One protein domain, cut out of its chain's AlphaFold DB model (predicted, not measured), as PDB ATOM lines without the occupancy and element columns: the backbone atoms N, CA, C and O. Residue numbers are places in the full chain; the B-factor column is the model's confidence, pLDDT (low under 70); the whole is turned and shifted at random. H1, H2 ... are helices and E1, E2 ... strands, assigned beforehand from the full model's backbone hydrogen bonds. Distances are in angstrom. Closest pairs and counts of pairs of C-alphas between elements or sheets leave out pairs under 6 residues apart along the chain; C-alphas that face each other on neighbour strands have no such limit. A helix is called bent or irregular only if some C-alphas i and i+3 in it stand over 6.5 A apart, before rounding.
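Overview. This is residues 2 to 94 of the 226 residues of the protein "RING-type domain-containing protein" of Trypanosoma cruzi Dm28c (UniProt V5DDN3). One long helix, H5, runs along one side of the model and makes its long axis; along its other side lie a small two-stranded hairpin, E1 and E2, and the short helix H1, with H2 and H3 packing on H5 and its last residues, 89 to 94, sticking out free. H4 lies at the end where H5 begins, and a long stretch without a named element, residues 43 to 57, joins H2 to H3. The printed part has 93 residues with two named strands and then five named helices, in the order E1, E2, H1, H2, H3, H4, H5; the sheet is E1 - E2, antiparallel, and the class is mostly helix. The whole is compact, with a radius of gyration of the C-alphas of 14.2 A, yet elongated in outline, spanning 48 by 24 by 20 A.

Arrangement. E1, residues 5 to 8, and E2, residues 20 to 23, form a hairpin, antiparallel at 161 degrees between their directions. The C-alphas of Val 7 and Val 21 face each other at 4.7 A; N 8 and O 20 are within hydrogen-bond range at 2.8 A, as are N 22 and O 6 at 2.9 A. H1, residues 31 to 36, touches no helix and meets H2, residues 38 to 42, only through their link. H2 touches residues 80 to 87 of H5, residues 69 to 94; the closest C-alphas are those of Phe 39 and Leu 83, 5.8 A apart. H3, residues 58 to 61, touches residues 71 to 75 of H5, with the C-alphas of Ser 59 and Val 72 closest at 5.2 A. H3 is close to but not clearly touching H4, residues 63 to 66, and the closest C-alphas, Ser 59 and His 66, are 7.1 A apart. H4 and H5 meet only through their link. E1 and E2 are apart from H5. Each O i to N i+4 pair is within hydrogen-bond range in H1 and H5; H2 has 0 of 1, with 1 of 2 O i to N i+3 pairs within range, and H3 and H4 are too short for an O i to N i+4 pair.

Along the chain. E1 begins at C-alpha 5 (15.283, 54.906, 15.153) and is 10.0 A long; E2 is 10.5 A. H1 measures 8.8 A. H2 measures 8.5 A and is irregular, but only just: C-alphas 39 and 42 are 6.8 A apart. H3 is 5.0 A and H4 5.5 A long. H5 runs 37.4 A from C-alpha 69 (6.007, 49.774, 8.427) to C-alpha 94 (32.289, 36.197, 31.249).

Size, cuts and confidence. The two C-alphas farthest apart are those of Asn 12 and Ser 94, 48.9 A. The printed part has no cut. The links E1 to E2, 11 residues, and H2 to H3, 15 residues, are long. The mean pLDDT of the printed part is 87.6; residues 13, 29, 93 and 94 are under 70.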
ATOM      1  N   LYS A   2      16.050  52.287  25.593       79.19
ATOM      2  CA  LYS A   2      15.385  52.931  24.443       79.19
ATOM      3  C   LYS A   2      16.370  53.017  23.276       79.19
ATOM      4  O   LYS A   2      17.490  53.477  23.473       79.19
ATOM      5  N   LEU A   3      15.955  52.570  22.091       84.12
ATOM      6  CA  LEU A   3      16.762  52.597  20.868       84.12
ATOM      7  C   LEU A   3      16.134  53.578  19.864       84.12
ATOM      8  O   LEU A   3      15.167  53.209  19.198       84.12
ATOM      9  N   PRO A   4      16.617  54.830  19.769       86.88
ATOM     10  CA  PRO A   4      16.139  55.777  18.770       86.88
ATOM     11  C   PRO A   4      16.367  55.259  17.347       86.88
ATOM     12  O   PRO A   4      17.475  54.856  16.977       86.88
ATOM     13  N   LEU A   5      15.301  55.325  16.548       92.25
ATOM     14  CA  LEU A   5      15.283  54.906  15.153       92.25
ATOM     15  C   LEU A   5      15.049  56.096  14.226       92.25
ATOM     16  O   LEU A   5      14.276  57.004  14.537       92.25
ATOM     17  N   ARG A   6      15.659  56.045  13.044       92.69
ATOM     18  CA  ARG A   6      15.264  56.860  11.892       92.69
ATOM     19  C   ARG A   6      14.738  55.940  10.801       92.69
ATOM     20  O   ARG A   6      15.370  54.934  10.494       92.69
ATOM     21  N   VAL A   7      13.617  56.314  10.197       94.06
ATOM     22  CA  VAL A   7      13.040  55.632   9.034       94.06
ATOM     23  C   VAL A   7      13.078  56.594   7.853       94.06
ATOM     24  O   VAL A   7      12.733  57.767   7.999       94.06
ATOM     25  N   GLN A   8      13.530  56.121   6.698       92.38
ATOM     26  CA  GLN A   8      13.635  56.913   5.478       92.38
ATOM     27  C   GLN A   8      12.973  56.177   4.317       92.38
ATOM     28  O   GLN A   8      13.385  55.074   3.964       92.38
ATOM     29  N   PHE A   9      11.990  56.827   3.702       90.75
ATOM     30  CA  PHE A   9      11.371  56.379   2.459       90.75
ATOM     31  C   PHE A   9      12.058  57.013   1.248       90.75
ATOM     32  O   PHE A   9      12.744  58.036   1.361       90.75
ATOM     33  N   SER A  10      11.878  56.393   0.088       86.06
ATOM     34  CA  SER A  10      12.275  56.941  -1.206       86.06
ATOM     35  C   SER A  10      11.490  58.221  -1.529       86.06
ATOM     36  O   SER A  10      10.331  58.387  -1.153       86.06
ATOM     37  N   ALA A  11      12.124  59.152  -2.247       82.94
ATOM     38  CA  ALA A  11      11.535  60.457  -2.578       82.94
ATOM     39  C   ALA A  11      10.420  60.396  -3.644       82.94
ATOM     40  O   ALA A  11       9.754  61.393  -3.905       82.94
ATOM     41  N   ASN A  12      10.229  59.237  -4.277       81.19
ATOM     42  CA  ASN A  12       9.255  58.997  -5.345       81.19
ATOM     43  C   ASN A  12       7.808  58.822  -4.837       81.19
ATOM     44  O   ASN A  12       6.905  58.718  -5.662       81.19
ATOM     45  N   SER A  13       7.576  58.808  -3.515       69.88
ATOM     46  CA  SER A  13       6.249  58.757  -2.863       69.88
ATOM     47  C   SER A  13       5.345  57.582  -3.268       69.88
ATOM     48  O   SER A  13       4.163  57.579  -2.932       69.88
ATOM     49  N   ASN A  14       5.875  56.585  -3.980       79.38
ATOM     50  CA  ASN A  14       5.121  55.414  -4.430       79.38
ATOM     51  C   ASN A  14       5.173  54.252  -3.424       79.38
ATOM     52  O   ASN A  14       4.404  53.314  -3.562       79.38
ATOM     53  N   PHE A  15       6.050  54.328  -2.412       82.81
ATOM     54  CA  PHE A  15       6.231  53.320  -1.358       82.81
ATOM     55  C   PHE A  15       6.517  51.891  -1.867       82.81
ATOM     56  O   PHE A  15       6.425  50.935  -1.098       82.81
ATOM     57  N   GLU A  16       6.906  51.749  -3.137       86.19
ATOM     58  CA  GLU A  16       7.280  50.470  -3.759       86.19
ATOM     59  C   GLU A  16       8.608  49.956  -3.192       86.19
ATOM     60  O   GLU A  16       8.795  48.759  -2.954       86.19
ATOM     61  N   ASP A  17       9.527  50.883  -2.924       90.44
ATOM     62  CA  ASP A  17      10.793  50.583  -2.278       90.44
ATOM     63  C   ASP A  17      10.605  50.463  -0.756       90.44
ATOM     64  O   ASP A  17       9.949  51.314  -0.142       90.44
ATOM     65  N   PRO A  18      11.211  49.452  -0.103       92.94
ATOM     66  CA  PRO A  18      11.173  49.361   1.347       92.94
ATOM     67  C   PRO A  18      11.860  50.560   2.002       92.94
ATOM     68  O   PRO A  18      12.873  51.056   1.493       92.94
ATOM     69  N   PRO A  19      11.389  50.975   3.187       94.19
ATOM     70  CA  PRO A  19      12.072  52.000   3.950       94.19
ATOM     71  C   PRO A  19      13.454  51.522   4.402       94.19
ATOM     72  O   PRO A  19      13.651  50.368   4.788       94.19
ATOM     73  N   ARG A  20      14.406  52.453   4.447       94.12
ATOM     74  CA  ARG A  20      15.669  52.265   5.167       94.12
ATOM     75  C   ARG A  20      15.459  52.601   6.636       94.12
ATOM     76  O   ARG A  20      14.843  53.620   6.956       94.12
ATOM     77  N   VAL A  21      15.981  51.761   7.523       95.69
ATOM     78  CA  VAL A  21      15.868  51.934   8.976       95.69
ATOM     79  C   VAL A  21      17.262  52.061   9.570       95.69
ATOM     80  O   VAL A  21      18.159  51.322   9.178       95.69
ATOM     81  N   TYR A  22      17.446  52.980  10.514       94.31
ATOM     82  CA  TYR A  22      18.740  53.254  11.137       94.31
ATOM     83  C   TYR A  22      18.620  53.269  12.660       94.31
ATOM     84  O   TYR A  22      17.750  53.959  13.195       94.31
ATOM     85  N   PHE A  23      19.526  52.580  13.353       91.88
ATOM     86  CA  PHE A  23      19.750  52.738  14.788       91.88
ATOM     87  C   PHE A  23      20.702  53.900  15.040       91.88
ATOM     88  O   PHE A  23      21.898  53.806  14.771       91.88
ATOM     89  N   LEU A  24      20.188  54.981  15.620       87.19
ATOM     90  CA  LEU A  24      21.004  56.167  15.901       87.19
ATOM     91  C   LEU A  24      21.981  55.939  17.058       87.19
ATOM     92  O   LEU A  24      23.001  56.608  17.145       87.19
ATOM     93  N   SER A  25      21.689  54.980  17.935       82.81
ATOM     94  CA  SER A  25      22.575  54.629  19.044       82.81
ATOM     95  C   SER A  25      23.865  53.940  18.610       82.81
ATOM     96  O   SER A  25      24.855  54.012  19.329       82.81
ATOM     97  N   ALA A  26      23.868  53.274  17.453       79.19
ATOM     98  CA  ALA A  26      25.038  52.534  16.996       79.19
ATOM     99  C   ALA A  26      26.130  53.448  16.410       79.19
ATOM    100  O   ALA A  26      27.297  53.069  16.432       79.19
ATOM    101  N   THR A  27      25.764  54.651  15.947       77.69
ATOM    102  CA  THR A  27      26.618  55.557  15.149       77.69
ATOM    103  C   THR A  27      27.572  56.431  15.951       77.69
ATOM    104  O   THR A  27      28.283  57.270  15.398       77.69
ATOM    105  N   THR A  28      27.630  56.243  17.265       74.50
ATOM    106  CA  THR A  28      28.538  56.990  18.136       74.50
ATOM    107  C   THR A  28      29.984  56.524  17.963       74.50
ATOM    108  O   THR A  28      30.265  55.326  17.931       74.50
ATOM    109  N   SER A  29      30.923  57.465  17.924       64.12
ATOM    110  CA  SER A  29      32.341  57.174  17.698       64.12
ATOM    111  C   SER A  29      33.118  56.734  18.943       64.12
ATOM    112  O   SER A  29      34.261  56.298  18.802       64.12
ATOM    113  N   SER A  30      32.553  56.849  20.150       78.00
ATOM    114  CA  SER A  30      33.244  56.458  21.384       78.00
ATOM    115  C   SER A  30      33.385  54.927  21.492       78.00
ATOM    116  O   SER A  30      32.432  54.195  21.204       78.00
ATOM    117  N   PRO A  31      34.550  54.417  21.941       74.88
ATOM    118  CA  PRO A  31      34.772  52.983  22.136       74.88
ATOM    119  C   PRO A  31      33.764  52.338  23.093       74.88
ATOM    120  O   PRO A  31      33.233  51.275  22.790       74.88
ATOM    121  N   GLU A  32      33.448  53.008  24.205       76.94
ATOM    122  CA  GLU A  32      32.495  52.521  25.214       76.94
ATOM    123  C   GLU A  32      31.104  52.303  24.621       76.94
ATOM    124  O   GLU A  32      30.461  51.278  24.845       76.94
ATOM    125  N   THR A  33      30.642  53.251  23.806       71.94
ATOM    126  CA  THR A  33      29.318  53.165  23.204       71.94
ATOM    127  C   THR A  33      29.281  52.100  22.112       71.94
ATOM    128  O   THR A  33      28.300  51.364  22.016       71.94
ATOM    129  N   ARG A  34      30.376  51.912  21.363       72.75
ATOM    130  CA  ARG A  34      30.505  50.778  20.438       72.75
ATOM    131  C   ARG A  34      30.364  49.443  21.167       72.75
ATOM    132  O   ARG A  34      29.625  48.592  20.689       72.75
ATOM    133  N   THR A  35      30.999  49.279  22.327       79.62
ATOM    134  CA  THR A  35      30.849  48.073  23.157       79.62
ATOM    135  C   THR A  35      29.410  47.902  23.650       79.62
ATOM    136  O   THR A  35      28.849  46.816  23.535       79.62
ATOM    137  N   ASN A  36      28.766  48.971  24.124       83.44
ATOM    138  CA  ASN A  36      27.397  48.914  24.652       83.44
ATOM    139  C   ASN A  36      26.342  48.512  23.607       83.44
ATOM    140  O   ASN A  36      25.310  47.947  23.969       83.44
ATOM    141  N   TYR A  37      26.588  48.798  22.328       86.88
ATOM    142  CA  TYR A  37      25.681  48.476  21.222       86.88
ATOM    143  C   TYR A  37      26.211  47.383  20.288       86.88
ATOM    144  O   TYR A  37      25.608  47.135  19.244       86.88
ATOM    145  N   ASP A  38      27.291  46.691  20.663       87.19
ATOM    146  CA  ASP A  38      27.917  45.655  19.832       87.19
ATOM    147  C   ASP A  38      26.943  44.516  19.491       87.19
ATOM    148  O   ASP A  38      26.976  43.960  18.394       87.19
ATOM    149  N   PHE A  39      25.974  44.247  20.370       91.94
ATOM    150  CA  PHE A  39      24.914  43.265  20.134       91.94
ATOM    151  C   PHE A  39      24.074  43.548  18.874       91.94
ATOM    152  O   PHE A  39      23.528  42.619  18.276       91.94
ATOM    153  N   LEU A  40      23.985  44.806  18.426       92.94
ATOM    154  CA  LEU A  40      23.271  45.185  17.202       92.94
ATOM    155  C   LEU A  40      24.057  44.855  15.924       92.94
ATOM    156  O   LEU A  40      23.462  44.846  14.844       92.94
ATOM    157  N   SER A  41      25.353  44.533  16.016       91.62
ATOM    158  CA  SER A  41      26.237  44.237  14.872       91.62
ATOM    159  C   SER A  41      25.703  43.137  13.949       91.62
ATOM    160  O   SER A  41      25.978  43.153  12.746       91.62
ATOM    161  N   LYS A  42      24.882  42.214  14.470       93.00
ATOM    162  CA  LYS A  42      24.239  41.152  13.679       93.00
ATOM    163  C   LYS A  42      23.156  41.679  12.730       93.00
ATOM    164  O   LYS A  42      22.889  41.046  11.710       93.00
ATOM    165  N   ILE A  43      22.547  42.832  13.021       94.94
ATOM    166  CA  ILE A  43      21.431  43.392  12.239       94.94
ATOM    167  C   ILE A  43      21.744  44.716  11.545       94.94
ATOM    168  O   ILE A  43      21.049  45.046  10.588       94.94
ATOM    169  N   ILE A  44      22.793  45.441  11.941       93.50
ATOM    170  CA  ILE A  44      23.216  46.686  11.275       93.50
ATOM    171  C   ILE A  44      24.386  46.462  10.318       93.50
ATOM    172  O   ILE A  44      25.244  45.642  10.614       93.50
ATOM    173  N   VAL A  45      24.447  47.191   9.201       88.38
ATOM    174  CA  VAL A  45      25.510  47.119   8.180       88.38
ATOM    175  C   VAL A  45      26.887  47.274   8.820       88.38
ATOM    176  O   VAL A  45      27.735  46.396   8.656       88.38
ATOM    177  N   ASP A  46      27.059  48.333   9.602       83.25
ATOM    178  CA  ASP A  46      28.209  48.595  10.455       83.25
ATOM    179  C   ASP A  46      27.816  49.605  11.548       83.25
ATOM    180  O   ASP A  46      26.748  50.227  11.488       83.25
ATOM    181  N   SER A  47      28.673  49.761  12.559       80.75
ATOM    182  CA  SER A  47      28.405  50.681  13.666       80.75
ATOM    183  C   SER A  47      28.420  52.148  13.236       80.75
ATOM    184  O   SER A  47      27.615  52.906  13.741       80.75
ATOM    185  N   SER A  48      29.229  52.570  12.265       79.31
ATOM    186  CA  SER A  48      29.313  53.982  11.859       79.31
ATOM    187  C   SER A  48      28.039  54.517  11.191       79.31
ATOM    188  O   SER A  48      27.689  55.679  11.399       79.31
ATOM    189  N   VAL A  49      27.317  53.679  10.438       85.69
ATOM    190  CA  VAL A  49      26.083  54.074   9.730       85.69
ATOM    191  C   VAL A  49      24.824  53.714  10.517       85.69
ATOM    192  O   VAL A  49      23.832  54.445  10.475       85.69
ATOM    193  N   GLY A  50      24.838  52.584  11.231       89.12
ATOM    194  CA  GLY A  50      23.680  52.095  11.984       89.12
ATOM    195  C   GLY A  50      22.501  51.651  11.109       89.12
ATOM    196  O   GLY A  50      21.425  51.389  11.642       89.12
ATOM    197  N   GLU A  51      22.670  51.566   9.783       94.12
ATOM    198  CA  GLU A  51      21.635  51.100   8.853       94.12
ATOM    199  C   GLU A  51      21.323  49.624   9.097       94.12
ATOM    200  O   GLU A  51      22.226  48.798   9.172       94.12
ATOM    201  N   VAL A  52      20.046  49.272   9.198       95.94
ATOM    202  CA  VAL A  52      19.589  47.890   9.342       95.94
ATOM    203  C   VAL A  52      19.748  47.159   8.011       95.94
ATOM    204  O   VAL A  52      19.263  47.600   6.969       95.94
ATOM    205  N   ARG A  53      20.397  45.994   8.037       95.12
ATOM    206  CA  ARG A  53      20.561  45.132   6.863       95.12
ATOM    207  C   ARG A  53      19.201  44.606   6.412       95.12
ATOM    208  O   ARG A  53      18.545  43.878   7.158       95.12
ATOM    209  N   ARG A  54      18.829  44.871   5.157       92.12
ATOM    210  CA  ARG A  54      17.551  44.428   4.568       92.12
ATOM    211  C   ARG A  54      17.282  42.931   4.758       92.12
ATOM    212  O   ARG A  54      16.215  42.571   5.231       92.12
ATOM    213  N   GLY A  55      18.265  42.076   4.470       92.12
ATOM    214  CA  GLY A  55      18.124  40.617   4.585       92.12
ATOM    215  C   GLY A  55      18.005  40.086   6.019       92.12
ATOM    216  O   GLY A  55      17.909  38.883   6.223       92.12
ATOM    217  N   THR A  56      18.044  40.954   7.033       94.12
ATOM    218  CA  THR A  56      17.855  40.534   8.426       94.12
ATOM    219  C   THR A  56      16.405  40.621   8.882       94.12
ATOM    220  O   THR A  56      16.094  40.032   9.916       94.12
ATOM    221  N   LEU A  57      15.530  41.295   8.132       94.75
ATOM    222  CA  LEU A  57      14.102  41.388   8.422       94.75
ATOM    223  C   LEU A  57      13.306  40.886   7.218       94.75
ATOM    224  O   LEU A  57      13.403  41.440   6.121       94.75
ATOM    225  N   SER A  58      12.476  39.874   7.439       95.12
ATOM    226  CA  SER A  58      11.603  39.294   6.413       95.12
ATOM    227  C   SER A  58      10.630  40.337   5.867       95.12
ATOM    228  O   SER A  58      10.341  40.356   4.674       95.12
ATOM    229  N   SER A  59      10.157  41.235   6.732       94.88
ATOM    230  CA  SER A  59       9.274  42.356   6.393       94.88
ATOM    231  C   SER A  59       9.912  43.388   5.455       94.88
ATOM    232  O   SER A  59       9.206  43.963   4.628       94.88
ATOM    233  N   LEU A  60      11.231  43.608   5.530       93.81
ATOM    234  CA  LEU A  60      11.963  44.470   4.589       93.81
ATOM    235  C   LEU A  60      12.346  43.730   3.304       93.81
ATOM    236  O   LEU A  60      12.375  44.313   2.218       93.81
ATOM    237  N   GLU A  61      12.683  42.447   3.408       93.62
ATOM    238  CA  GLU A  61      12.999  41.618   2.248       93.62
ATOM    239  C   GLU A  61      11.769  41.466   1.343       93.62
ATOM    240  O   GLU A  61      11.830  41.794   0.156       93.62
ATOM    241  N   LYS A  62      10.632  41.091   1.937       92.69
ATOM    242  CA  LYS A  62       9.338  40.847   1.283       92.69
ATOM    243  C   LYS A  62       8.403  42.055   1.372       92.69
ATOM    244  O   LYS A  62       7.192  41.910   1.537       92.69
ATOM    245  N   TRP A  63       8.965  43.258   1.279       93.50
ATOM    246  CA  TRP A  63       8.207  44.504   1.421       93.50
ATOM    247  C   TRP A  63       7.031  44.604   0.448       93.50
ATOM    248  O   TRP A  63       5.935  44.958   0.859       93.50
ATOM    249  N   ASN A  64       7.215  44.188  -0.803       89.81
ATOM    250  CA  ASN A  64       6.165  44.184  -1.824       89.81
ATOM    251  C   ASN A  64       4.956  43.279  -1.504       89.81
ATOM    252  O   ASN A  64       3.922  43.404  -2.149       89.81
ATOM    253  N   GLN A  65       5.067  42.365  -0.535       87.62
ATOM    254  CA  GLN A  65       3.963  41.490  -0.124       87.62
ATOM    255  C   GLN A  65       3.111  42.108   0.987       87.62
ATOM    256  O   GLN A  65       1.913  41.848   1.052       87.62
ATOM    257  N   HIS A  66       3.722  42.901   1.873       80.12
ATOM    258  CA  HIS A  66       3.065  43.398   3.087       80.12
ATOM    259  C   HIS A  66       2.979  44.925   3.163       80.12
ATOM    260  O   HIS A  66       2.007  45.440   3.706       80.12
ATOM    261  N   GLY A  67       3.996  45.648   2.684       88.56
ATOM    262  CA  GLY A  67       4.051  47.115   2.654       88.56
ATOM    263  C   GLY A  67       3.888  47.797   4.017       88.56
ATOM    264  O   GLY A  67       3.532  48.970   4.090       88.56
ATOM    265  N   SER A  68       4.081  47.060   5.114       92.12
ATOM    266  CA  SER A  68       3.684  47.495   6.452       92.12
ATOM    267  C   SER A  68       4.893  47.922   7.269       92.12
ATOM    268  O   SER A  68       5.685  47.094   7.731       92.12
ATOM    269  N   LEU A  69       5.003  49.231   7.512       92.94
ATOM    270  CA  LEU A  69       6.007  49.774   8.427       92.94
ATOM    271  C   LEU A  69       5.840  49.197   9.840       92.94
ATOM    272  O   LEU A  69       6.831  48.934  10.511       92.94
ATOM    273  N   LEU A  70       4.604  48.949  10.281       94.06
ATOM    274  CA  LEU A  70       4.353  48.348  11.588       94.06
ATOM    275  C   LEU A  70       4.967  46.946  11.682       94.06
ATOM    276  O   LEU A  70       5.618  46.631  12.670       94.06
ATOM    277  N   SER A  71       4.827  46.129  10.633       94.56
ATOM    278  CA  SER A  71       5.441  44.797  10.584       94.56
ATOM    279  C   SER A  71       6.967  44.876  10.653       94.56
ATOM    280  O   SER A  71       7.578  44.098  11.383       94.56
ATOM    281  N   VAL A  72       7.568  45.853   9.966       95.38
ATOM    282  CA  VAL A  72       9.014  46.121  10.036       95.38
ATOM    283  C   VAL A  72       9.450  46.481  11.449       95.38
ATOM    284  O   VAL A  72      10.421  45.920  11.955       95.38
ATOM    285  N   LEU A  73       8.743  47.401  12.105       95.25
ATOM    286  CA  LEU A  73       9.121  47.884  13.432       95.25
ATOM    287  C   LEU A  73       8.928  46.810  14.511       95.25
ATOM    288  O   LEU A  73       9.798  46.663  15.368       95.25
ATOM    289  N   SER A  74       7.860  46.016  14.427       95.06
ATOM    290  CA  SER A  74       7.626  44.887  15.334       95.06
ATOM    291  C   SER A  74       8.681  43.789  15.172       95.06
ATOM    292  O   SER A  74       9.248  43.329  16.164       95.06
ATOM    293  N   GLU A  75       9.006  43.393  13.934       96.44
ATOM    294  CA  GLU A  75      10.048  42.385  13.680       96.44
ATOM    295  C   GLU A  75      11.424  42.886  14.141       96.44
ATOM    296  O   GLU A  75      12.173  42.161  14.803       96.44
ATOM    297  N   LEU A  76      11.747  44.150  13.849       96.19
ATOM    298  CA  LEU A  76      13.000  44.774  14.264       96.19
ATOM    299  C   LEU A  76      13.141  44.805  15.786       96.19
ATOM    300  O   LEU A  76      14.202  44.468  16.313       96.19
ATOM    301  N   GLN A  77      12.083  45.186  16.496       95.62
ATOM    302  CA  GLN A  77      12.087  45.215  17.950       95.62
ATOM    303  C   GLN A  77      12.255  43.811  18.537       95.62
ATOM    304  O   GLN A  77      13.082  43.632  19.435       95.62
ATOM    305  N   GLN A  78      11.530  42.809  18.030       95.94
ATOM    306  CA  GLN A  78      11.682  41.422  18.479       95.94
ATOM    307  C   GLN A  78      13.130  40.953  18.304       95.94
ATOM    308  O   GLN A  78      13.726  40.386  19.225       95.94
ATOM    309  N   LYS A  79      13.730  41.247  17.147       96.12
ATOM    310  CA  LYS A  79      15.102  40.842  16.839       96.12
ATOM    311  C   LYS A  79      16.132  41.566  17.702       96.12
ATOM    312  O   LYS A  79      16.998  40.914  18.277       96.12
ATOM    313  N   ALA A  80      16.015  42.883  17.859       94.19
ATOM    314  CA  ALA A  80      16.893  43.665  18.730       94.19
ATOM    315  C   ALA A  80      16.795  43.215  20.196       94.19
ATOM    316  O   ALA A  80      17.816  43.098  20.872       94.19
ATOM    317  N   THR A  81      15.587  42.894  20.668       93.56
ATOM    318  CA  THR A  81      15.359  42.364  22.021       93.56
ATOM    319  C   THR A  81      16.031  41.007  22.196       93.56
ATOM    320  O   THR A  81      16.745  40.801  23.175       93.56
ATOM    321  N   SER A  82      15.878  40.098  21.229       94.88
ATOM    322  CA  SER A  82      16.540  38.789  21.261       94.88
ATOM    323  C   SER A  82      18.065  38.913  21.332       94.88
ATOM    324  O   SER A  82      18.699  38.197  22.104       94.88
ATOM    325  N   LEU A  83      18.655  39.829  20.557       94.75
ATOM    326  CA  LEU A  83      20.101  40.069  20.557       94.75
ATOM    327  C   LEU A  83      20.594  40.656  21.878       94.75
ATOM    328  O   LEU A  83      21.641  40.248  22.374       94.75
ATOM    329  N   LEU A  84      19.835  41.584  22.464       91.19
ATOM    330  CA  LEU A  84      20.160  42.143  23.773       91.19
ATOM    331  C   LEU A  84      20.152  41.054  24.850       91.19
ATOM    332  O   LEU A  84      21.069  40.991  25.663       91.19
ATOM    333  N   MET A  85      19.154  40.166  24.833       91.00
ATOM    334  CA  MET A  85      19.082  39.055  25.785       91.00
ATOM    335  C   MET A  85      20.262  38.087  25.631       91.00
ATOM    336  O   MET A  85      20.856  37.698  26.635       91.00
ATOM    337  N   GLU A  86      20.645  37.745  24.397       92.62
ATOM    338  CA  GLU A  86      21.830  36.920  24.114       92.62
ATOM    339  C   GLU A  86      23.118  37.586  24.628       92.62
ATOM    340  O   GLU A  86      23.937  36.953  25.296       92.62
ATOM    341  N   TYR A  87      23.274  38.889  24.386       89.12
ATOM    342  CA  TYR A  87      24.420  39.672  24.847       89.12
ATOM    343  C   TYR A  87      24.518  39.738  26.377       89.12
ATOM    344  O   TYR A  87      25.597  39.547  26.946       89.12
ATOM    345  N   CYS A  88      23.395  39.945  27.069       87.25
ATOM    346  CA  CYS A  88      23.328  39.919  28.532       87.25
ATOM    347  C   CYS A  88      23.712  38.544  29.109       87.25
ATOM    348  O   CYS A  88      24.371  38.465  30.144       87.25
ATOM    349  N   GLN A  89      23.341  37.449  28.442       89.94
ATOM    350  CA  GLN A  89      23.719  36.097  28.871       89.94
ATOM    351  C   GLN A  89      25.213  35.824  28.658       89.94
ATOM    352  O   GLN A  89      25.885  35.305  29.552       89.94
ATOM    353  N   ALA A  90      25.751  36.203  27.498       83.31
ATOM    354  CA  ALA A  90      27.167  36.034  27.179       83.31
ATOM    355  C   ALA A  90      28.071  36.860  28.109       83.31
ATOM    356  O   ALA A  90      29.098  36.370  28.582       83.31
ATOM    357  N   SER A  91      27.661  38.089  28.431       74.31
ATOM    358  CA  SER A  91      28.373  38.932  29.395       74.31
ATOM    359  C   SER A  91      28.302  38.364  30.818       74.31
ATOM    360  O   SER A  91      29.332  38.310  31.485       74.31
ATOM    361  N   ALA A  92      27.167  37.820  31.268       70.44
ATOM    362  CA  ALA A  92      27.070  37.165  32.579       70.44
ATOM    363  C   ALA A  92      28.012  35.947  32.726       70.44
ATOM    364  O   ALA A  92      28.629  35.755  33.775       70.44
ATOM    365  N   LEU A  93      28.194  35.157  31.662       59.19
ATOM    366  CA  LEU A  93      29.129  34.021  31.634       59.19
ATOM    367  C   LEU A  93      30.603  34.456  31.693       59.19
ATOM    368  O   LEU A  93      31.437  33.721  32.224       59.19
ATOM    369  N   SER A  94      30.929  35.648  31.184       57.69
ATOM    370  CA  SER A  94      32.289  36.197  31.249       57.69
ATOM    371  C   SER A  94      32.704  36.607  32.670       57.69
ATOM    372  O   SER A  94      33.868  36.439  33.030       57.69
TER     373      SER A  94